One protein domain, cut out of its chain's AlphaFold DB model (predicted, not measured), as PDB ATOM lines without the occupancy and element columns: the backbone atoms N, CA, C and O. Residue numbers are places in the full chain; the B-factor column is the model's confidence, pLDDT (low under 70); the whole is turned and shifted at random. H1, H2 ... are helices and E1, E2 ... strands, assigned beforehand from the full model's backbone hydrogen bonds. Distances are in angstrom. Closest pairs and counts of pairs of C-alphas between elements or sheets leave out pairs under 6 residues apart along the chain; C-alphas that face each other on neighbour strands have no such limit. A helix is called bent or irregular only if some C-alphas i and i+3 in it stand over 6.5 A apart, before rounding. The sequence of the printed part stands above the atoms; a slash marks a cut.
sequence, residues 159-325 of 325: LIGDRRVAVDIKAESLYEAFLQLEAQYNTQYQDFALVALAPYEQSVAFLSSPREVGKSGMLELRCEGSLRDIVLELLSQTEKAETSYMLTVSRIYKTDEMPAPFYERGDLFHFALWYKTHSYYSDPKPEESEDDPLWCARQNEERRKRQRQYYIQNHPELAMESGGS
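What this domain is: This is residues 159 to 325 of the 325 residues of an uncharacterized protein of Candidatus Hydrogenedentes bacterium ADurb.Bin170 (UniProt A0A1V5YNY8). Two helices, H1 and H3, lie between two sheets: the strongly bent two-stranded ribbon of E1 and E3 on one side, and the three-stranded sheet of E2, E5 and E4 on the other. The long helix H6 runs along the E2 edge of that sheet, side by side with H1 and nearly parallel to it, and leads to the short helix H7, which meets the short helix H4 at one end of the domain. The printed part has 167 residues with seven named helices and five named strands, in the order E1 H1 E2 H2 E3 H3 E4 H4 E5 H5 H6 H7, and its class is mixed, helices and strands. The sheet order E2 E5 E4 is mixed, while E1 and E3 are antiparallel. The whole is compact, with a radius of gyration of the C-alphas of 17.2 A, yet elongated in outline, spanning 60 by 38 by 25 A.

Where its parts are: E1, residues 164 to 171, begins at C-alpha 164 (413.524, 115.579, 164.468), is 20.5 A long and bends by 55 degrees at residue 168. H1, residues 174 to 188, is 21.1 A long. E2 is residues 193 to 196 and H2 residues 202 to 205. E3, residues 219 to 226, is 17.8 A long and bends by 81 degrees at residue 223. H3, residues 227 to 236, is 14.2 A long. E4, residues 243 to 251, is 25.7 A long, and H4 is residues 260 to 264. E5, residues 269 to 277, is 26.2 A long. H5, residues 278 to 281, is neither bent nor irregular, but only just: C-alphas 278 and 281 are 6.0 A apart. H6, residues 292 to 314, is 33.0 A long and begins at C-alpha 292 (394.873, 132.515, 186.318). H7, residues 316 to 321, ends at C-alpha 321 (431.479, 139.215, 179.101).

How they stand to each other: In the larger sheet E5 is the inner strand. E4 is antiparallel to it at 158 degrees, with N 246 and O 274 within hydrogen-bond range at 2.8 A. E2 is parallel to E5 at 19 degrees, with N 195 and O 271 at 2.8 A. H1 and H3 are on the same face of this sheet, two layers, helices on one face of a sheet. H1 has a height over the sheet of 5.2 A, and its closest C-alphas to E2 are those of Glu 182 and Leu 194, 5.5 A. H1 and H3 only just touch, only at their ends, with 3 pairs of C-alphas within 8 A, the closest Leu 174 and Leu 234, 7.3 A; they run opposite ways at a shallow tilt of 17 degrees. E1 and E3 are antiparallel at 178 degrees, with N 167 and O 223 at 2.8 A. The closest C-alphas of E1 and H1 are those of Ala 171 and Ala 177, 5.1 A. H6 only grazes the sheet with residues 299 to 314, and it is close but not clearly touching H1, running the same way at a shallow tilt of 8 degrees, with Asn 186 and Tyr 310 closest by C-alphas, 7.6 A. H2 only grazes the sheet too, and it only just touches H6, with 3 pairs, by residues 292 to 296 of H6 alone; the closest C-alphas are those of Gln 202 and Asp 292, 5.7 A. H4 touches H7, with the C-alphas of Pro 261 and Leu 318 closest at 5.7 A. H5 touches no helix. Every O i to N i+4 pair is within hydrogen-bond range in H1, H3, H4, H6 and H7, while H2 and H5 are too short for such a pair.

The domain as a whole: The C-alphas of Val 213 and Ser 325, the two farthest apart, are 61.5 A from each other. The printed part has no cut, and it ends at the chain's last residue. The link from H2 to E3, residues 206 to 218, is long. The mean pLDDT of the printed part is 83.6, with 23 residues under 70, among them residues 278 to 290 and 322 to 325.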
ATOM      1  N   LEU A 159     412.296 123.845 158.789       76.00
ATOM      2  CA  LEU A 159     411.321 124.516 159.645       76.00
ATOM      3  C   LEU A 159     411.447 123.962 161.053       76.00
ATOM      4  O   LEU A 159     411.741 122.779 161.237       76.00
ATOM      5  N   ILE A 160     411.164 124.792 162.050       81.12
ATOM      6  CA  ILE A 160     411.170 124.334 163.436       81.12
ATOM      7  C   ILE A 160     410.293 123.083 163.617       81.12
ATOM      8  O   ILE A 160     410.737 122.103 164.213       81.12
ATOM      9  N   GLY A 161     409.102 123.070 163.011       88.38
ATOM     10  CA  GLY A 161     408.193 121.927 163.047       88.38
ATOM     11  C   GLY A 161     408.770 120.657 162.410       88.38
ATOM     12  O   GLY A 161     408.359 119.565 162.780       88.38
ATOM     13  N   ASP A 162     409.746 120.770 161.505       89.00
ATOM     14  CA  ASP A 162     410.379 119.635 160.816       89.00
ATOM     15  C   ASP A 162     411.590 119.061 161.573       89.00
ATOM     16  O   ASP A 162     412.088 117.993 161.208       89.00
ATOM     17  N   ARG A 163     412.085 119.737 162.622       89.56
ATOM     18  CA  ARG A 163     413.229 119.245 163.408       89.56
ATOM     19  C   ARG A 163     412.885 117.912 164.060       89.56
ATOM     20  O   ARG A 163     411.844 117.790 164.700       89.56
ATOM     21  N   ARG A 164     413.756 116.912 163.903       94.38
ATOM     22  CA  ARG A 164     413.524 115.579 164.468       94.38
ATOM     23  C   ARG A 164     413.936 115.529 165.929       94.38
ATOM     24  O   ARG A 164     415.071 115.856 166.237       94.38
ATOM     25  N   VAL A 165     413.056 115.077 166.808       95.62
ATOM     26  CA  VAL A 165     413.324 114.960 168.246       95.62
ATOM     27  C   VAL A 165     412.994 113.542 168.684       95.62
ATOM     28  O   VAL A 165     411.958 112.999 168.293       95.62
ATOM     29  N   ALA A 166     413.873 112.939 169.479       97.69
ATOM     30  CA  ALA A 166     413.571 111.699 170.180       97.69
ATOM     31  C   ALA A 166     412.956 112.028 171.542       97.69
ATOM     32  O   ALA A 166     413.547 112.784 172.314       97.69
ATOM     33  N   VAL A 167     411.782 111.460 171.824       97.62
ATOM     34  CA  VAL A 167     411.033 111.742 173.045       97.62
ATOM     35  C   VAL A 167     410.612 110.500 173.817       97.62
ATOM     36  O   VAL A 167     410.343 109.447 173.236       97.62
ATOM     37  N   ASP A 168     410.555 110.654 175.136       97.75
ATOM     38  CA  ASP A 168     409.959 109.717 176.094       97.75
ATOM     39  C   ASP A 168     409.213 110.551 177.143       97.75
ATOM     40  O   ASP A 168     409.808 111.068 178.089       97.75
ATOM     41  N   ILE A 169     407.935 110.815 176.876       97.50
ATOM     42  CA  ILE A 169     407.076 111.717 177.642       97.50
ATOM     43  C   ILE A 169     406.078 110.890 178.437       97.50
ATOM     44  O   ILE A 169     405.389 110.027 177.887       97.50
ATOM     45  N   LYS A 170     405.965 111.215 179.725       96.44
ATOM     46  CA  LYS A 170     404.919 110.728 180.619       96.44
ATOM     47  C   LYS A 170     404.508 111.858 181.551       96.44
ATOM     48  O   LYS A 170     405.249 112.183 182.477       96.44
ATOM     49  N   ALA A 171     403.357 112.461 181.287       95.50
ATOM     50  CA  ALA A 171     402.931 113.693 181.941       95.50
ATOM     51  C   ALA A 171     401.464 113.637 182.380       95.50
ATOM     52  O   ALA A 171     400.621 113.040 181.710       95.50
ATOM     53  N   GLU A 172     401.144 114.295 183.491       92.19
ATOM     54  CA  GLU A 172     399.767 114.419 183.986       92.19
ATOM     55  C   GLU A 172     398.983 115.506 183.241       92.19
ATOM     56  O   GLU A 172     397.752 115.495 183.241       92.19
ATOM     57  N   SER A 173     399.688 116.436 182.594       91.44
ATOM     58  CA  SER A 173     399.103 117.571 181.881       91.44
ATOM     59  C   SER A 173     399.834 117.902 180.585       91.44
ATOM     60  O   SER A 173     401.012 117.583 180.413       91.44
ATOM     61  N   LEU A 174     399.145 118.591 179.676       91.88
ATOM     62  CA  LEU A 174     399.695 119.025 178.397       91.88
ATOM     63  C   LEU A 174     400.839 120.027 178.582       91.88
ATOM     64  O   LEU A 174     401.843 119.945 177.875       91.88
ATOM     65  N   TYR A 175     400.737 120.929 179.563       92.75
ATOM     66  CA  TYR A 175     401.840 121.834 179.877       92.75
ATOM     67  C   TYR A 175     403.084 121.074 180.342       92.75
ATOM     68  O   TYR A 175     404.183 121.339 179.861       92.75
ATOM     69  N   GLU A 176     402.921 120.090 181.228       95.19
ATOM     70  CA  GLU A 176     404.029 119.247 181.674       95.19
ATOM     71  C   GLU A 176     404.619 118.421 180.520       95.19
ATOM     72  O   GLU A 176     405.840 118.344 180.393       95.19
ATOM     73  N   ALA A 177     403.784 117.872 179.632       96.31
ATOM     74  CA  ALA A 177     404.244 117.172 178.434       96.31
ATOM     75  C   ALA A 177     405.125 118.076 177.556       96.31
ATOM     76  O   ALA A 177     406.184 117.655 177.089       96.31
ATOM     77  N   PHE A 178     404.734 119.342 177.380       96.50
ATOM     78  CA  PHE A 178     405.539 120.311 176.641       96.50
ATOM     79  C   PHE A 178     406.802 120.760 177.379       96.50
ATOM     80  O   PHE A 178     407.801 121.017 176.716       96.50
ATOM     81  N   LEU A 179     406.822 120.784 178.715       96.94
ATOM     82  CA  LEU A 179     408.064 120.988 179.474       96.94
ATOM     83  C   LEU A 179     409.035 119.805 179.315       96.94
ATOM     84  O   LEU A 179     410.243 120.013 179.199       96.94
ATOM     85  N   GLN A 180     408.532 118.567 179.264       97.88
ATOM     86  CA  GLN A 180     409.365 117.391 178.987       97.88
ATOM     87  C   GLN A 180     409.909 117.417 177.549       97.88
ATOM     88  O   GLN A 180     411.096 117.160 177.338       97.88
ATOM     89  N   LEU A 181     409.079 117.810 176.576       98.00
ATOM     90  CA  LEU A 181     409.495 118.046 175.190       98.00
ATOM     91  C   LEU A 181     410.561 119.148 175.088       98.00
ATOM     92  O   LEU A 181     411.557 118.963 174.395       98.00
ATOM     93  N   GLU A 182     410.374 120.268 175.797       97.38
ATOM     94  CA  GLU A 182     411.340 121.371 175.899       97.38
ATOM     95  C   GLU A 182     412.711 120.847 176.347       97.38
ATOM     96  O   GLU A 182     413.718 121.076 175.677       97.38
ATOM     97  N   ALA A 183     412.747 120.088 177.445       97.06
ATOM     98  CA  ALA A 183     413.981 119.544 178.004       97.06
ATOM     99  C   ALA A 183     414.688 118.565 177.047       97.06
ATOM    100  O   ALA A 183     415.911 118.623 176.887       97.06
ATOM    101  N   GLN A 184     413.931 117.681 176.392       97.25
ATOM    102  CA  GLN A 184     414.478 116.694 175.455       97.25
ATOM    103  C   GLN A 184     415.002 117.362 174.177       97.25
ATOM    104  O   GLN A 184     416.130 117.089 173.762       97.25
ATOM    105  N   TYR A 185     414.250 118.314 173.616       96.25
ATOM    106  CA  TYR A 185     414.697 119.122 172.483       96.25
ATOM    107  C   TYR A 185     415.993 119.880 172.819       96.25
ATOM    108  O   TYR A 185     416.968 119.792 172.074       96.25
ATOM    109  N   ASN A 186     416.032 120.574 173.960       95.88
ATOM    110  CA  ASN A 186     417.173 121.404 174.367       95.88
ATOM    111  C   ASN A 186     418.418 120.589 174.745       95.88
ATOM    112  O   ASN A 186     419.521 121.126 174.760       95.88
ATOM    113  N   THR A 187     418.265 119.296 175.032       94.81
ATOM    114  CA  THR A 187     419.404 118.381 175.192       94.81
ATOM    115  C   THR A 187     419.998 117.993 173.835       94.81
ATOM    116  O   THR A 187     421.209 117.820 173.713       94.81
ATOM    117  N   GLN A 188     419.154 117.853 172.809       94.69
ATOM    118  CA  GLN A 188     419.562 117.441 171.466       94.69
ATOM    119  C   GLN A 188     420.108 118.605 170.620       94.69
ATOM    120  O   GLN A 188     420.980 118.389 169.776       94.69
ATOM    121  N   TYR A 189     419.610 119.825 170.832       90.94
ATOM    122  CA  TYR A 189     419.919 121.007 170.025       90.94
ATOM    123  C   TYR A 189     420.525 122.137 170.863       90.94
ATOM    124  O   TYR A 189     419.953 122.547 171.871       90.94
ATOM    125  N   GLN A 190     421.662 122.668 170.407       88.38
ATOM    126  CA  GLN A 190     422.425 123.745 171.067       88.38
ATOM    127  C   GLN A 190     422.386 125.075 170.296       88.38
ATOM    128  O   GLN A 190     423.008 126.048 170.704       88.38
ATOM    129  N   ASP A 191     421.703 125.109 169.150       83.06
ATOM    130  CA  ASP A 191     421.657 126.268 168.259       83.06
ATOM    131  C   ASP A 191     420.530 127.248 168.612       83.06
ATOM    132  O   ASP A 191     420.750 128.456 168.646       83.06
ATOM    133  N   PHE A 192     419.335 126.740 168.916       83.38
ATOM    134  CA  PHE A 192     418.209 127.539 169.400       83.38
ATOM    135  C   PHE A 192     417.482 126.785 170.500       83.38
ATOM    136  O   PHE A 192     417.149 125.618 170.314       83.38
ATOM    137  N   ALA A 193     417.153 127.470 171.595       90.00
ATOM    138  CA  ALA A 193     416.295 126.901 172.627       90.00
ATOM    139  C   ALA A 193     414.874 126.697 172.089       90.00
ATOM    140  O   ALA A 193     414.328 127.596 171.449       90.00
ATOM    141  N   LEU A 194     414.238 125.579 172.420       93.38
ATOM    142  CA  LEU A 194     412.785 125.502 172.519       93.38
ATOM    143  C   LEU A 194     412.373 125.986 173.909       93.38
ATOM    144  O   LEU A 194     413.020 125.672 174.906       93.38
ATOM    145  N   VAL A 195     411.297 126.758 173.972       92.50
ATOM    146  CA  VAL A 195     410.696 127.262 175.203       92.50
ATOM    147  C   VAL A 195     409.207 126.968 175.132       92.50
ATOM    148  O   VAL A 195     408.526 127.466 174.237       92.50
ATOM    149  N   ALA A 196     408.690 126.167 176.058       93.06
ATOM    150  CA  ALA A 196     407.264 125.931 176.220       93.06
ATOM    151  C   ALA A 196     406.644 127.064 177.046       93.06
ATOM    152  O   ALA A 196     407.151 127.444 178.111       93.06
ATOM    153  N   LEU A 197     405.539 127.619 176.551       87.44
ATOM    154  CA  LEU A 197     404.829 128.716 177.192       87.44
ATOM    155  C   LEU A 197     403.559 128.200 177.849       87.44
ATOM    156  O   LEU A 197     402.814 127.396 177.287       87.44
ATOM    157  N   ALA A 198     403.339 128.669 179.072       84.25
ATOM    158  CA  ALA A 198     402.094 128.432 179.767       84.25
ATOM    159  C   ALA A 198     400.960 129.155 179.024       84.25
ATOM    160  O   ALA A 198     401.127 130.330 178.676       84.25
ATOM    161  N   PRO A 199     399.825 128.484 178.770       81.00
ATOM    162  CA  PRO A 199     398.651 129.157 178.235       81.00
ATOM    163  C   PRO A 199     398.121 130.165 179.262       81.00
ATOM    164  O   PRO A 199     398.370 130.025 180.455       81.00
ATOM    165  N   TYR A 200     397.375 131.171 178.808       73.06
ATOM    166  CA  TYR A 200     396.765 132.154 179.714       73.06
ATOM    167  C   TYR A 200     395.715 131.530 180.644       73.06
ATOM    168  O   TYR A 200     395.607 131.908 181.803       73.06
ATOM    169  N   GLU A 201     394.961 130.557 180.136       76.00
ATOM    170  CA  GLU A 201     393.940 129.844 180.898       76.00
ATOM    171  C   GLU A 201     394.565 128.624 181.582       76.00
ATOM    172  O   GLU A 201     395.023 127.688 180.911       76.00
ATOM    173  N   GLN A 202     394.531 128.572 182.915       80.00
ATOM    174  CA  GLN A 202     395.067 127.434 183.659       80.00
ATOM    175  C   GLN A 202     394.347 126.128 183.284       80.00
ATOM    176  O   GLN A 202     394.971 125.073 183.174       80.00
ATOM    177  N   SER A 203     393.044 126.190 182.995       79.88
ATOM    178  CA  SER A 203     392.261 125.025 182.557       79.88
ATOM    179  C   SER A 203     392.776 124.397 181.251       79.88
ATOM    180  O   SER A 203     392.623 123.194 181.036       79.88
ATOM    181  N   VAL A 204     393.417 125.191 180.390       81.75
ATOM    182  CA  VAL A 204     394.065 124.720 179.161       81.75
ATOM    183  C   VAL A 204     395.412 124.076 179.486       81.75
ATOM    184  O   VAL A 204     395.773 123.072 178.877       81.75
ATOM    185  N   ALA A 205     396.124 124.590 180.493       84.00
ATOM    186  CA  ALA A 205     397.404 124.035 180.922       84.00
ATOM    187  C   ALA A 205     397.302 122.584 181.400       84.00
ATOM    188  O   ALA A 205     398.171 121.758 181.113       84.00
ATOM    189  N   PHE A 206     396.214 122.287 182.111       86.19
ATOM    190  CA  PHE A 206     395.950 120.994 182.740       86.19
ATOM    191  C   PHE A 206     395.093 120.049 181.892       86.19
ATOM    192  O   PHE A 206     394.528 119.089 182.418       86.19
ATOM    193  N   LEU A 207     395.011 120.282 180.577       86.50
ATOM    194  CA  LEU A 207     394.437 119.285 179.676       86.50
ATOM    195  C   LEU A 207     395.214 117.976 179.806       86.50
ATOM    196  O   LEU A 207     396.441 117.964 179.781       86.50
ATOM    197  N   SER A 208     394.480 116.883 179.963       86.75
ATOM    198  CA  SER A 208     395.021 115.550 180.208       86.75
ATOM    199  C   SER A 208     394.410 114.548 179.235       86.75
ATOM    200  O   SER A 208     393.511 114.883 178.452       86.75
ATOM    201  N   SER A 209     394.936 113.325 179.258       83.50
ATOM    202  CA  SER A 209     394.366 112.223 178.492       83.50
ATOM    203  C   SER A 209     393.044 111.775 179.132       83.50
ATOM    204  O   SER A 209     392.990 111.655 180.364       83.50
ATOM    205  N   PRO A 210     391.983 111.512 178.341       79.50
ATOM    206  CA  PRO A 210     390.710 111.043 178.865       79.50
ATOM    207  C   PRO A 210     390.895 109.846 179.801       79.50
ATOM    208  O   PRO A 210     391.552 108.850 179.470       79.50
ATOM    209  N   ARG A 211     390.285 109.918 180.988       75.69
ATOM    210  CA  ARG A 211     390.315 108.820 181.962       75.69
ATOM    211  C   ARG A 211     389.337 107.726 181.545       75.69
ATOM    212  O   ARG A 211     388.214 107.654 182.033       75.69
ATOM    213  N   GLU A 212     389.773 106.852 180.649       75.31
ATOM    214  CA  GLU A 212     389.041 105.629 180.316       75.31
ATOM    215  C   GLU A 212     389.379 104.488 181.285       75.31
ATOM    216  O   GLU A 212     390.471 104.419 181.855       75.31
ATOM    217  N   VAL A 213     388.441 103.550 181.455       61.81
ATOM    218  CA  VAL A 213     388.645 102.356 182.288       61.81
ATOM    219  C   VAL A 213     389.855 101.572 181.769       61.81
ATOM    220  O   VAL A 213     389.822 101.017 180.675       61.81
ATOM    221  N   GLY A 214     390.921 101.515 182.574       60.78
ATOM    222  CA  GLY A 214     392.156 100.795 182.247       60.78
ATOM    223  C   GLY A 214     393.266 101.632 181.600       60.78
ATOM    224  O   GLY A 214     394.316 101.069 181.299       60.78
ATOM    225  N   LYS A 215     393.086 102.949 181.416       70.50
ATOM    226  CA  LYS A 215     394.154 103.875 180.993       70.50
ATOM    227  C   LYS A 215     394.694 104.685 182.177       70.50
ATOM    228  O   LYS A 215     393.990 104.904 183.160       70.50
ATOM    229  N   SER A 216     395.950 105.132 182.083       74.56
ATOM    230  CA  SER A 216     396.640 105.894 183.139       74.56
ATOM    231  C   SER A 216     396.078 107.307 183.346       74.56
ATOM    232  O   SER A 216     396.325 107.906 184.390       74.56
ATOM    233  N   GLY A 217     395.327 107.845 182.374       81.69
ATOM    234  CA  GLY A 217     394.911 109.254 182.346       81.69
ATOM    235  C   GLY A 217     396.077 110.225 182.115       81.69
ATOM    236  O   GLY A 217     395.889 111.435 182.195       81.69
ATOM    237  N   MET A 218     397.274 109.698 181.844       90.25
ATOM    238  CA  MET A 218     398.478 110.463 181.535       90.25
ATOM    239  C   MET A 218     398.637 110.605 180.022       90.25
ATOM    240  O   MET A 218     398.174 109.764 179.249       90.25
ATOM    241  N   LEU A 219     399.313 111.673 179.611       91.94
ATOM    242  CA  LEU A 219     399.831 111.835 178.260       91.94
ATOM    243  C   LEU A 219     401.126 111.035 178.161       91.94
ATOM    244  O   LEU A 219     402.079 111.296 178.901       91.94
ATOM    245  N   GLU A 220     401.143 110.047 177.273       94.25
ATOM    246  CA  GLU A 220     402.263 109.125 177.109       94.25
ATOM    247  C   GLU A 220     402.681 109.094 175.639       94.25
ATOM    248  O   GLU A 220     401.878 108.810 174.747       94.25
ATOM    249  N   LEU A 221     403.950 109.406 175.373       95.44
ATOM    250  CA  LEU A 221     404.488 109.406 174.020       95.44
ATOM    251  C   LEU A 221     405.965 109.032 174.022       95.44
ATOM    252  O   LEU A 221     406.794 109.751 174.566       95.44
ATOM    253  N   ARG A 222     406.298 107.937 173.337       97.19
ATOM    254  CA  ARG A 222     407.681 107.527 173.097       97.19
ATOM    255  C   ARG A 222     407.917 107.296 171.613       97.19
ATOM    256  O   ARG A 222     407.433 106.311 171.057       97.19
ATOM    257  N   CYS A 223     408.645 108.197 170.964       96.06
ATOM    258  CA  CYS A 223     408.909 108.127 169.528       96.06
ATOM    259  C   CYS A 223     410.116 108.982 169.118       96.06
ATOM    260  O   CYS A 223     410.641 109.760 169.905       96.06
ATOM    261  N   GLU A 224     410.541 108.850 167.862       97.12
ATOM    262  CA  GLU A 224     411.411 109.825 167.203       97.12
ATOM    263  C   GLU A 224     410.701 110.339 165.950       97.12
ATOM    264  O   GLU A 224     410.473 109.592 164.992       97.12
ATOM    265  N   GLY A 225     410.358 111.619 165.933       95.12
ATOM    266  CA  GLY A 225     409.537 112.218 164.882       95.12
ATOM    267  C   GLY A 225     409.859 113.686 164.681       95.12
ATOM    268  O   GLY A 225     410.741 114.223 165.345       95.12
ATOM    269  N   SER A 226     409.163 114.331 163.747       94.62
ATOM    270  CA  SER A 226     409.234 115.787 163.639       94.62
ATOM    271  C   SER A 226     408.621 116.430 164.890       94.62
ATOM    272  O   SER A 226     407.677 115.883 165.470       94.62
ATOM    273  N   LEU A 227     409.137 117.586 165.314       94.62
ATOM    274  CA  LEU A 227     408.592 118.347 166.440       94.62
ATOM    275  C   LEU A 227     407.089 118.594 166.249       94.62
ATOM    276  O   LEU A 227     406.312 118.456 167.190       94.62
ATOM    277  N   ARG A 228     406.673 118.876 165.011       94.00
ATOM    278  CA  ARG A 228     405.272 119.010 164.616       94.00
ATOM    279  C   ARG A 228     404.462 117.757 164.917       94.00
ATOM    280  O   ARG A 228     403.413 117.857 165.546       94.00
ATOM    281  N   ASP A 229     404.920 116.589 164.469       94.44
ATOM    282  CA  ASP A 229     404.185 115.337 164.672       94.44
ATOM    283  C   ASP A 229     404.055 114.999 166.155       94.44
ATOM    284  O   ASP A 229     403.002 114.530 166.579       94.44
ATOM    285  N   ILE A 230     405.094 115.282 166.944       96.25
ATOM    286  CA  ILE A 230     405.090 115.097 168.399       96.25
ATOM    287  C   ILE A 230     404.054 116.012 169.058       96.25
ATOM    288  O   ILE A 230     403.236 115.541 169.846       96.25
ATOM    289  N   VAL A 231     404.040 117.303 168.710       95.31
ATOM    290  CA  VAL A 231     403.053 118.259 169.238       95.31
ATOM    291  C   VAL A 231     401.634 117.848 168.841       95.31
ATOM    292  O   VAL A 231     400.751 117.808 169.694       95.31
ATOM    293  N   LEU A 232     401.404 117.494 167.574       92.69
ATOM    294  CA  LEU A 232     400.095 117.046 167.093       92.69
ATOM    295  C   LEU A 232     399.621 115.765 167.789       92.69
ATOM    296  O   LEU A 232     398.441 115.657 168.116       92.69
ATOM    297  N   GLU A 233     400.520 114.809 168.021       93.38
ATOM    298  CA  GLU A 233     400.216 113.574 168.742       93.38
ATOM    299  C   GLU A 233     399.797 113.876 170.185       93.38
ATOM    300  O   GLU A 233     398.725 113.441 170.603       93.38
ATOM    301  N   LEU A 234     400.558 114.704 170.911       93.38
ATOM    302  CA  LEU A 234     400.205 115.124 172.273       93.38
ATOM    303  C   LEU A 234     398.845 115.834 172.327       93.38
ATOM    304  O   LEU A 234     398.028 115.525 173.192       93.38
ATOM    305  N   LEU A 235     398.563 116.738 171.383       90.44
ATOM    306  CA  LEU A 235     397.258 117.401 171.303       90.44
ATOM    307  C   LEU A 235     396.120 116.410 171.027       90.44
ATOM    308  O   LEU A 235     395.046 116.537 171.616       90.44
ATOM    309  N   SER A 236     396.350 115.417 170.162       87.94
ATOM    310  CA  SER A 236     395.346 114.408 169.800       87.94
ATOM    311  C   SER A 236     394.969 113.468 170.947       87.94
ATOM    312  O   SER A 236     393.896 112.873 170.917       87.94
ATOM    313  N   GLN A 237     395.821 113.365 171.969       88.12
ATOM    314  CA  GLN A 237     395.534 112.596 173.179       88.12
ATOM    315  C   GLN A 237     394.625 113.345 174.162       88.12
ATOM    316  O   GLN A 237     394.161 112.739 175.121       88.12
ATOM    317  N   THR A 238     394.360 114.639 173.962       85.25
ATOM    318  CA  THR A 238     393.495 115.427 174.854       85.25
ATOM    319  C   THR A 238     392.023 115.365 174.434       85.25
ATOM    320  O   THR A 238     391.706 115.231 173.256       85.25
ATOM    321  N   GLU A 239     391.098 115.530 175.386       67.88
ATOM    322  CA  GLU A 239     389.646 115.542 175.113       67.88
ATOM    323  C   GLU A 239     389.185 116.729 174.238       67.88
ATOM    324  O   GLU A 239     388.088 116.704 173.676       67.88
ATOM    325  N   LYS A 240     390.002 117.783 174.104       67.56
ATOM    326  CA  LYS A 240     389.627 119.012 173.391       67.56
ATOM    327  C   LYS A 240     390.136 119.006 171.947       67.56
ATOM    328  O   LYS A 240     391.241 119.467 171.651       67.56
ATOM    329  N   ALA A 241     389.267 118.584 171.024       59.88
ATOM    330  CA  ALA A 241     389.501 118.653 169.575       59.88
ATOM    331  C   ALA A 241     389.765 120.084 169.051       59.88
ATOM    332  O   ALA A 241     390.378 120.250 167.997       59.88
ATOM    333  N   GLU A 242     389.391 121.113 169.814       73.25
ATOM    334  CA  GLU A 242     389.551 122.542 169.499       73.25
ATOM    335  C   GLU A 242     390.921 123.136 169.883       73.25
ATOM    336  O   GLU A 242     391.095 124.354 169.942       73.25
ATOM    337  N   THR A 243     391.908 122.302 170.204       81.19
ATOM    338  CA  THR A 243     393.263 122.766 170.526       81.19
ATOM    339  C   THR A 243     394.051 123.135 169.266       81.19
ATOM    340  O   THR A 243     394.062 122.398 168.282       81.19
ATOM    341  N   SER A 244     394.758 124.257 169.277       86.88
ATOM    342  CA  SER A 244     395.798 124.571 168.287       86.88
ATOM    343  C   SER A 244     397.104 124.870 168.988       86.88
ATOM    344  O   SER A 244     397.125 125.160 170.184       86.88
ATOM    345  N   TYR A 245     398.191 124.802 168.230       90.69
ATOM    346  CA  TYR A 245     399.501 125.223 168.696       90.69
ATOM    347  C   TYR A 245     400.054 126.328 167.810       90.69
ATOM    348  O   TYR A 245     399.629 126.526 166.671       90.69
ATOM    349  N   MET A 246     401.038 127.027 168.348       88.94
ATOM    350  CA  MET A 246     401.841 127.986 167.625       88.94
ATOM    351  C   MET A 246     403.309 127.741 167.968       88.94
ATOM    352  O   MET A 246     403.677 127.740 169.140       88.94
ATOM    353  N   LEU A 247     404.125 127.504 166.944       89.75
ATOM    354  CA  LEU A 247     405.583 127.456 167.034       89.75
ATOM    355  C   LEU A 247     406.136 128.731 166.401       89.75
ATOM    356  O   LEU A 247     406.176 128.834 165.179       89.75
ATOM    357  N   THR A 248     406.533 129.706 167.214       84.38
ATOM    358  CA  THR A 248     407.054 130.998 166.736       84.38
ATOM    359  C   THR A 248     408.532 131.161 167.025       84.38
ATOM    360  O   THR A 248     409.116 130.428 167.827       84.38
ATOM    361  N   VAL A 249     409.146 132.150 166.379       80.75
ATOM    362  CA  VAL A 249     410.532 132.540 166.641       80.75
ATOM    363  C   VAL A 249     410.538 133.866 167.379       80.75
ATOM    364  O   VAL A 249     409.850 134.813 167.013       80.75
ATOM    365  N   SER A 250     411.305 133.953 168.459       79.06
ATOM    366  CA  SER A 250     411.379 135.157 169.280       79.06
ATOM    367  C   SER A 250     412.821 135.497 169.618       79.06
ATOM    368  O   SER A 250     413.623 134.633 169.977       79.06
ATOM    369  N   ARG A 251     413.153 136.788 169.521       79.19
ATOM    370  CA  ARG A 251     414.423 137.318 170.030       79.19
ATOM    371  C   ARG A 251     414.466 137.185 171.547       79.19
ATOM    372  O   ARG A 251     413.428 137.161 172.215       79.19
ATOM    373  N   ILE A 252     415.670 137.116 172.098       80.50
ATOM    374  CA  ILE A 252     415.846 137.275 173.540       80.50
ATOM    375  C   ILE A 252     415.540 138.734 173.892       80.50
ATOM    376  O   ILE A 252     416.172 139.654 173.381       80.50
ATOM    377  N   TYR A 253     414.548 138.947 174.752       75.31
ATOM    378  CA  TYR A 253     414.190 140.282 175.217       75.31
ATOM    379  C   TYR A 253     415.046 140.694 176.412       75.31
ATOM    380  O   TYR A 253     415.418 139.868 177.252       75.31
ATOM    381  N   LYS A 254     415.288 142.002 176.526       82.25
ATOM    382  CA  LYS A 254     415.880 142.595 177.723       82.25
ATOM    383  C   LYS A 254     414.994 142.304 178.934       82.25
ATOM    384  O   LYS A 254     413.818 142.658 178.954       82.25
ATOM    385  N   THR A 255     415.582 141.681 179.950       79.62
ATOM    386  CA  THR A 255     414.974 141.490 181.271       79.62
ATOM    387  C   THR A 255     416.034 141.734 182.334       79.62
ATOM    388  O   THR A 255     417.220 141.591 182.043       79.62
ATOM    389  N   ASP A 256     415.621 142.047 183.562       78.94
ATOM    390  CA  ASP A 256     416.551 142.288 184.678       78.94
ATOM    391  C   ASP A 256     417.428 141.068 185.010       78.94
ATOM    392  O   ASP A 256     418.483 141.196 185.622       78.94
ATOM    393  N   GLU A 257     416.999 139.874 184.599       82.44
ATOM    394  CA  GLU A 257     417.679 138.614 184.894       82.44
ATOM    395  C   GLU A 257     418.553 138.097 183.742       82.44
ATOM    396  O   GLU A 257     419.339 137.172 183.949       82.44
ATOM    397  N   MET A 258     418.389 138.624 182.525       84.31
ATOM    398  CA  MET A 258     419.137 138.176 181.349       84.31
ATOM    399  C   MET A 258     420.376 139.062 181.167       84.31
ATOM    400  O   MET A 258     420.213 140.277 181.056       84.31
ATOM    401  N   PRO A 259     421.599 138.505 181.109       87.25
ATOM    402  CA  PRO A 259     422.792 139.320 180.893       87.25
ATOM    403  C   PRO A 259     422.767 140.050 179.539       87.25
ATOM    404  O   PRO A 259     422.250 139.522 178.553       87.25
ATOM    405  N   ALA A 260     423.317 141.267 179.500       88.19
ATOM    406  CA  ALA A 260     423.209 142.177 178.354       88.19
ATOM    407  C   ALA A 260     423.657 141.588 177.001       88.19
ATOM    408  O   ALA A 260     422.882 141.681 176.041       88.19
ATOM    409  N   PRO A 261     424.797 140.872 176.916       87.75
ATOM    410  CA  PRO A 261     425.270 140.292 175.661       87.75
ATOM    411  C   PRO A 261     424.261 139.355 174.985       87.75
ATOM    412  O   PRO A 261     424.243 139.254 173.761       87.75
ATOM    413  N   PHE A 262     423.364 138.711 175.746       84.94
ATOM    414  CA  PHE A 262     422.369 137.796 175.181       84.94
ATOM    415  C   PHE A 262     421.274 138.495 174.365       84.94
ATOM    416  O   PHE A 262     420.748 137.897 173.431       84.94
ATOM    417  N   TYR A 263     420.909 139.737 174.697       83.75
ATOM    418  CA  TYR A 263     419.882 140.483 173.954       83.75
ATOM    419  C   TYR A 263     420.453 141.616 173.092       83.75
ATOM    420  O   TYR A 263     419.769 142.087 172.187       83.75
ATOM    421  N   GLU A 264     421.695 142.043 173.330       83.75
ATOM    422  CA  GLU A 264     422.361 143.084 172.533       83.75
ATOM    423  C   GLU A 264     422.935 142.555 171.216       83.75
ATOM    424  O   GLU A 264     422.930 143.275 170.218       83.75
ATOM    425  N   ARG A 265     423.371 141.289 171.176       75.19
ATOM    426  CA  ARG A 265     423.955 140.673 169.971       75.19
ATOM    427  C   ARG A 265     422.960 140.576 168.806       75.19
ATOM    428  O   ARG A 265     423.357 140.580 167.646       75.19
ATOM    429  N   GLY A 266     421.662 140.521 169.114       69.69
ATOM    430  CA  GLY A 266     420.573 140.597 168.134       69.69
ATOM    431  C   GLY A 266     420.402 139.375 167.221       69.69
ATOM    432  O   GLY A 266     419.458 139.353 166.434       69.69
ATOM    433  N   ASP A 267     421.267 138.365 167.341       74.00
ATOM    434  CA  ASP A 267     421.279 137.131 166.545       74.00
ATOM    435  C   ASP A 267     420.910 135.873 167.355       74.00
ATOM    436  O   ASP A 267     420.862 134.772 166.804       74.00
ATOM    437  N   LEU A 268     420.618 136.024 168.652       79.62
ATOM    438  CA  LEU A 268     420.109 134.946 169.492       79.62
ATOM    439  C   LEU A 268     418.581 134.919 169.496       79.62
ATOM    440  O   LEU A 268     417.897 135.899 169.817       79.62
ATOM    441  N   PHE A 269     418.052 133.738 169.196       81.19
ATOM    442  CA  PHE A 269     416.625 133.471 169.114       81.19
ATOM    443  C   PHE A 269     416.276 132.210 169.887       81.19
ATOM    444  O   PHE A 269     417.097 131.304 170.037       81.19
ATOM    445  N   HIS A 270     415.034 132.146 170.342       85.81
ATOM    446  CA  HIS A 270     414.418 130.922 170.817       85.81
ATOM    447  C   HIS A 270     413.162 130.647 170.013       85.81
ATOM    448  O   HIS A 270     412.499 131.548 169.492       85.81
ATOM    449  N   PHE A 271     412.824 129.376 169.975       88.19
ATOM    450  CA  PHE A 271     411.533 128.908 169.564       88.19
ATOM    451  C   PHE A 271     410.564 128.933 170.735       88.19
ATOM    452  O   PHE A 271     410.879 128.470 171.829       88.19
ATOM    453  N   ALA A 272     409.375 129.458 170.494       88.75
ATOM    454  CA  ALA A 272     408.308 129.554 171.468       88.75
ATOM    455  C   ALA A 272     407.173 128.607 171.067       88.75
ATOM    456  O   ALA A 272     406.561 128.781 170.013       88.75
ATOM    457  N   LEU A 273     406.890 127.610 171.907       92.31
ATOM    458  CA  LEU A 273     405.748 126.711 171.763       92.31
ATOM    459  C   LEU A 273     404.595 127.195 172.641       92.31
ATOM    460  O   LEU A 273     404.657 127.130 173.867       92.31
ATOM    461  N   TRP A 274     403.532 127.641 171.984       86.38
ATOM    462  CA  TRP A 274     402.257 127.996 172.590       86.38
ATOM    463  C   TRP A 274     401.174 127.022 172.155       86.38
ATOM    464  O   TRP A 274     401.254 126.408 171.092       86.38
ATOM    465  N   TYR A 275     400.109 126.956 172.939       87.88
ATOM    466  CA  TYR A 275     398.884 126.279 172.556       87.88
ATOM    467  C   TYR A 275     397.686 126.978 173.178       87.88
ATOM    468  O   TYR A 275     397.791 127.644 174.208       87.88
ATOM    469  N   LYS A 276     396.549 126.864 172.500       79.06
ATOM    470  CA  LYS A 276     395.299 127.528 172.866       79.06
ATOM    471  C   LYS A 276     394.118 126.629 172.533       79.06
ATOM    472  O   LYS A 276     394.207 125.785 171.640       79.06
ATOM    473  N   THR A 277     393.004 126.839 173.219       75.56
ATOM    474  CA  THR A 277     391.692 126.308 172.831       75.56
ATOM    475  C   THR A 277     390.862 127.418 172.200       75.56
ATOM    476  O   THR A 277     391.097 128.599 172.458       75.56
ATOM    477  N   HIS A 278     389.891 127.056 171.363       64.00
ATOM    478  CA  HIS A 278     389.021 128.023 170.683       64.00
ATOM    479  C   HIS A 278     388.243 128.942 171.652       64.00
ATOM    480  O   HIS A 278     387.951 130.085 171.302       64.00
ATOM    481  N   SER A 279     388.013 128.498 172.898       55.22
ATOM    482  CA  SER A 279     387.419 129.298 173.986       55.22
ATOM    483  C   SER A 279     388.085 130.660 174.218       55.22
ATOM    484  O   SER A 279     387.431 131.591 174.675       55.22
ATOM    485  N   TYR A 280     389.361 130.813 173.854       48.78
ATOM    486  CA  TYR A 280     390.093 132.066 174.039       48.78
ATOM    487  C   TYR A 280     389.525 133.240 173.213       48.78
ATOM    488  O   TYR A 280     389.661 134.405 173.594       48.78
ATOM    489  N   TYR A 281     388.873 132.947 172.079       48.97
ATOM    490  CA  TYR A 281     388.248 133.953 171.206       48.97
ATOM    491  C   TYR A 281     386.724 133.831 171.133       48.97
ATOM    492  O   TYR A 281     386.101 134.554 170.352       48.97
ATOM    493  N   SER A 282     386.119 132.920 171.899       50.47
ATOM    494  CA  SER A 282     384.664 132.819 171.957       50.47
ATOM    495  C   SER A 282     384.097 133.976 172.772       50.47
ATOM    496  O   SER A 282     384.589 134.251 173.862       50.47
ATOM    497  N   ASP A 283     383.042 134.607 172.261       45.75
ATOM    498  CA  ASP A 283     382.212 135.535 173.026       45.75
ATOM    499  C   ASP A 283     380.936 134.815 173.509       45.75
ATOM    500  O   ASP A 283     380.235 134.210 172.690       45.75
ATOM    501  N   PRO A 284     380.588 134.894 174.808       52.31
ATOM    502  CA  PRO A 284     381.358 135.533 175.876       52.31
ATOM    503  C   PRO A 284     382.619 134.728 176.218       52.31
ATOM    504  O   PRO A 284     382.597 133.495 176.194       52.31
ATOM    505  N   LYS A 285     383.703 135.433 176.566       55.88
ATOM    506  CA  LYS A 285     384.904 134.785 177.102       55.88
ATOM    507  C   LYS A 285     384.531 133.956 178.337       55.88
ATOM    508  O   LYS A 285     383.675 134.401 179.110       55.88
ATOM    509  N   PRO A 286     385.154 132.784 178.543       58.72
ATOM    510  CA  PRO A 286     385.049 132.079 179.813       58.72
ATOM    511  C   PRO A 286     385.389 133.037 180.958       58.72
ATOM    512  O   PRO A 286     386.273 133.880 180.803       58.72
ATOM    513  N   GLU A 287     384.690 132.930 182.090       58.41
ATOM    514  CA  GLU A 287     385.080 133.668 183.293       58.41
ATOM    515  C   GLU A 287     386.516 133.265 183.659       58.41
ATOM    516  O   GLU A 287     386.776 132.102 183.976       58.41
ATOM    517  N   GLU A 288     387.452 134.212 183.548       61.06
ATOM    518  CA  GLU A 288     388.830 134.017 183.994       61.06
ATOM    519  C   GLU A 288     388.819 133.803 185.510       61.06
ATOM    520  O   GLU A 288     388.185 134.559 186.254       61.06
ATOM    521  N   SER A 289     389.515 132.766 185.976       68.56
ATOM    522  CA  SER A 289     389.704 132.569 187.409       68.56
ATOM    523  C   SER A 289     390.593 133.688 187.947       68.56
ATOM    524  O   SER A 289     391.598 134.036 187.325       68.56
ATOM    525  N   GLU A 290     390.304 134.208 189.144       69.31
ATOM    526  CA  GLU A 290     391.192 135.168 189.823       69.31
ATOM    527  C   GLU A 290     392.621 134.608 190.017       69.31
ATOM    528  O   GLU A 290     393.587 135.366 190.138       69.31
ATOM    529  N   ASP A 291     392.774 133.279 189.982       75.38
ATOM    530  CA  ASP A 291     394.054 132.580 190.111       75.38
ATOM    531  C   ASP A 291     394.866 132.492 188.802       75.38
ATOM    532  O   ASP A 291     396.087 132.278 188.856       75.38
ATOM    533  N   ASP A 292     394.234 132.679 187.635       76.25
ATOM    534  CA  ASP A 292     394.873 132.515 186.318       76.25
ATOM    535  C   ASP A 292     396.049 133.494 186.108       76.25
ATOM    536  O   ASP A 292     397.151 133.040 185.759       76.25
ATOM    537  N   PRO A 293     395.921 134.814 186.387       76.62
ATOM    538  CA  PRO A 293     397.019 135.763 186.187       76.62
ATOM    539  C   PRO A 293     398.226 135.478 187.086       76.62
ATOM    540  O   PRO A 293     399.378 135.562 186.645       76.62
ATOM    541  N   LEU A 294     397.979 135.105 188.346       83.56
ATOM    542  CA  LEU A 294     399.035 134.781 189.306       83.56
ATOM    543  C   LEU A 294     399.766 133.495 188.916       83.56
ATOM    544  O   LEU A 294     400.990 133.412 189.051       83.56
ATOM    545  N   TRP A 295     399.038 132.488 188.431       84.94
ATOM    546  CA  TRP A 295     399.642 131.261 187.926       84.94
ATOM    547  C   TRP A 295     400.493 131.531 186.680       84.94
ATOM    548  O   TRP A 295     401.665 131.145 186.663       84.94
ATOM    549  N   CYS A 296     399.970 132.278 185.704       82.62
ATOM    550  CA  CYS A 296     400.703 132.668 184.499       82.62
ATOM    551  C   CYS A 296     401.988 133.444 184.813       82.62
ATOM    552  O   CYS A 296     403.039 133.175 184.226       82.62
ATOM    553  N   ALA A 297     401.937 134.384 185.761       84.88
ATOM    554  CA  ALA A 297     403.109 135.146 186.187       84.88
ATOM    555  C   ALA A 297     404.222 134.234 186.733       84.88
ATOM    556  O   ALA A 297     405.378 134.367 186.325       84.88
ATOM    557  N   ARG A 298     403.868 133.253 187.579       88.75
ATOM    558  CA  ARG A 298     404.823 132.257 188.101       88.75
ATOM    559  C   ARG A 298     405.429 131.407 186.985       88.75
ATOM    560  O   ARG A 298     406.642 131.221 186.952       88.75
ATOM    561  N   GLN A 299     404.616 130.935 186.038       90.06
ATOM    562  CA  GLN A 299     405.134 130.142 184.919       90.06
ATOM    563  C   GLN A 299     406.071 130.947 184.012       90.06
ATOM    564  O   GLN A 299     407.082 130.423 183.547       90.06
ATOM    565  N   ASN A 300     405.791 132.237 183.805       86.25
ATOM    566  CA  ASN A 300     406.670 133.134 183.056       86.25
ATOM    567  C   ASN A 300     408.017 133.378 183.755       86.25
ATOM    568  O   ASN A 300     409.032 133.559 183.079       86.25
ATOM    569  N   GLU A 301     408.057 133.389 185.087       88.69
ATOM    570  CA  GLU A 301     409.310 133.445 185.847       88.69
ATOM    571  C   GLU A 301     410.137 132.169 185.651       88.69
ATOM    572  O   GLU A 301     411.293 132.244 185.234       88.69
ATOM    573  N   GLU A 302     409.531 130.995 185.840       91.38
ATOM    574  CA  GLU A 302     410.212 129.715 185.620       91.38
ATOM    575  C   GLU A 302     410.697 129.573 184.174       91.38
ATOM    576  O   GLU A 302     411.813 129.114 183.927       91.38
ATOM    577  N   ARG A 303     409.898 130.029 183.201       91.00
ATOM    578  CA  ARG A 303     410.283 130.081 181.784       91.00
ATOM    579  C   ARG A 303     411.560 130.888 181.579       91.00
ATOM    580  O   ARG A 303     412.482 130.415 180.918       91.00
ATOM    581  N   ARG A 304     411.638 132.091 182.161       88.56
ATOM    582  CA  ARG A 304     412.834 132.947 182.075       88.56
ATOM    583  C   ARG A 304     414.055 132.280 182.707       88.56
ATOM    584  O   ARG A 304     415.136 132.346 182.126       88.56
ATOM    585  N   LYS A 305     413.887 131.589 183.842       91.19
ATOM    586  CA  LYS A 305     414.970 130.828 184.491       91.19
ATOM    587  C   LYS A 305     415.512 129.720 183.587       91.19
ATOM    588  O   LYS A 305     416.724 129.674 183.381       91.19
ATOM    589  N   ARG A 306     414.644 128.877 183.011       92.75
ATOM    590  CA  ARG A 306     415.055 127.781 182.109       92.75
ATOM    591  C   ARG A 306     415.733 128.302 180.846       92.75
ATOM    592  O   ARG A 306     416.816 127.843 180.496       92.75
ATOM    593  N   GLN A 307     415.144 129.320 180.217       90.38
ATOM    594  CA  GLN A 307     415.721 129.972 179.044       90.38
ATOM    595  C   GLN A 307     417.120 130.530 179.340       90.38
ATOM    596  O   GLN A 307     418.063 130.274 178.596       90.38
ATOM    597  N   ARG A 308     417.282 131.259 180.452       90.00
ATOM    598  CA  ARG A 308     418.583 131.791 180.876       90.00
ATOM    599  C   ARG A 308     419.601 130.677 181.116       90.00
ATOM    600  O   ARG A 308     420.739 130.797 180.674       90.00
ATOM    601  N   GLN A 309     419.210 129.607 181.809       91.81
ATOM    602  CA  GLN A 309     420.089 128.461 182.066       91.81
ATOM    603  C   GLN A 309     420.593 127.832 180.767       91.81
ATOM    604  O   GLN A 309     421.793 127.600 180.650       91.81
ATOM    605  N   TYR A 310     419.712 127.632 179.784       93.00
ATOM    606  CA  TYR A 310     420.096 127.112 178.473       93.00
ATOM    607  C   TYR A 310     421.168 127.980 177.807       93.00
ATOM    608  O   TYR A 310     422.203 127.467 177.388       93.00
ATOM    609  N   TYR A 311     420.956 129.297 177.731       90.50
ATOM    610  CA  TYR A 311     421.901 130.173 177.039       90.50
ATOM    611  C   TYR A 311     423.224 130.333 177.786       90.50
ATOM    612  O   TYR A 311     424.266 130.351 177.146       90.50
ATOM    613  N   ILE A 312     423.220 130.373 179.122       90.56
ATOM    614  CA  ILE A 312     424.469 130.384 179.903       90.56
ATOM    615  C   ILE A 312     425.275 129.098 179.669       90.56
ATOM    616  O   ILE A 312     426.499 129.150 179.588       90.56
ATOM    617  N   GLN A 313     424.604 127.948 179.567       91.75
ATOM    618  CA  GLN A 313     425.266 126.660 179.343       91.75
ATOM    619  C   GLN A 313     425.835 126.527 177.927       91.75
ATOM    620  O   GLN A 313     426.932 125.998 177.772       91.75
ATOM    621  N   ASN A 314     425.108 127.001 176.912       90.56
ATOM    622  CA  ASN A 314     425.494 126.847 175.504       90.56
ATOM    623  C   ASN A 314     426.334 128.017 174.959       90.56
ATOM    624  O   ASN A 314     427.009 127.849 173.948       90.56
ATOM    625  N   HIS A 315     426.335 129.166 175.640       89.44
ATOM    626  CA  HIS A 315     427.145 130.346 175.312       89.44
ATOM    627  C   HIS A 315     427.834 130.921 176.564       89.44
ATOM    628  O   HIS A 315     427.556 132.057 176.982       89.44
ATOM    629  N   PRO A 316     428.717 130.147 177.221       89.88
ATOM    630  CA  PRO A 316     429.412 130.600 178.421       89.88
ATOM    631  C   PRO A 316     430.271 131.849 178.169       89.88
ATOM    632  O   PRO A 316     430.478 132.638 179.089       89.88
ATOM    633  N   GLU A 317     430.740 132.065 176.938       90.44
ATOM    634  CA  GLU A 317     431.484 133.257 176.527       90.44
ATOM    635  C   GLU A 317     430.692 134.551 176.756       90.44
ATOM    636  O   GLU A 317     431.211 135.483 177.369       90.44
ATOM    637  N   LEU A 318     429.407 134.566 176.393       86.75
ATOM    638  CA  LEU A 318     428.530 135.732 176.554       86.75
ATOM    639  C   LEU A 318     428.199 135.999 178.027       86.75
ATOM    640  O   LEU A 318     428.048 137.144 178.459       86.75
ATOM    641  N   ALA A 319     428.114 134.939 178.833       85.44
ATOM    642  CA  ALA A 319     427.924 135.070 180.273       85.44
ATOM    643  C   ALA A 319     429.159 135.687 180.958       85.44
ATOM    644  O   ALA A 319     429.010 136.495 181.877       85.44
ATOM    645  N   MET A 320     430.370 135.346 180.503       83.81
ATOM    646  CA  MET A 320     431.625 135.881 181.050       83.81
ATOM    647  C   MET A 320     431.846 137.357 180.700       83.81
ATOM    648  O   MET A 320     432.336 138.105 181.546       83.81
ATOM    649  N   GLU A 321     431.427 137.800 179.513       80.81
ATOM    650  CA  GLU A 321     431.479 139.215 179.101       80.81
ATOM    651  C   GLU A 321     430.695 140.138 180.046       80.81
ATOM    652  O   GLU A 321     431.056 141.296 180.240       80.81
ATOM    653  N   SER A 322     429.668 139.602 180.710       67.38
ATOM    654  CA  SER A 322     428.854 140.344 181.681       67.38
ATOM    655  C   SER A 322     429.498 140.465 183.067       67.38
ATOM    656  O   SER A 322     429.066 141.287 183.869       67.38
ATOM    657  N   GLY A 323     430.495 139.628 183.382       57.44
ATOM    658  CA  GLY A 323     431.183 139.603 184.679       57.44
ATOM    659  C   GLY A 323     432.489 140.403 184.720       57.44
ATOM    660  O   GLY A 323     433.165 140.399 185.746       57.44
ATOM    661  N   GLY A 324     432.867 141.040 183.606       46.69
ATOM    662  CA  GLY A 324     434.123 141.781 183.439       46.69
ATOM    663  C   GLY A 324     434.023 143.302 183.592       46.69
ATOM    664  O   GLY A 324     434.995 143.984 183.270       46.69
ATOM    665  N   SER A 325     432.880 143.833 184.042       38.28
ATOM    666  CA  SER A 325     432.644 145.269 184.262       38.28
ATOM    667  C   SER A 325     432.673 145.650 185.736       38.28
ATOM    668  O   SER A 325     431.892 145.035 186.496       38.28
TER     669      SER A 325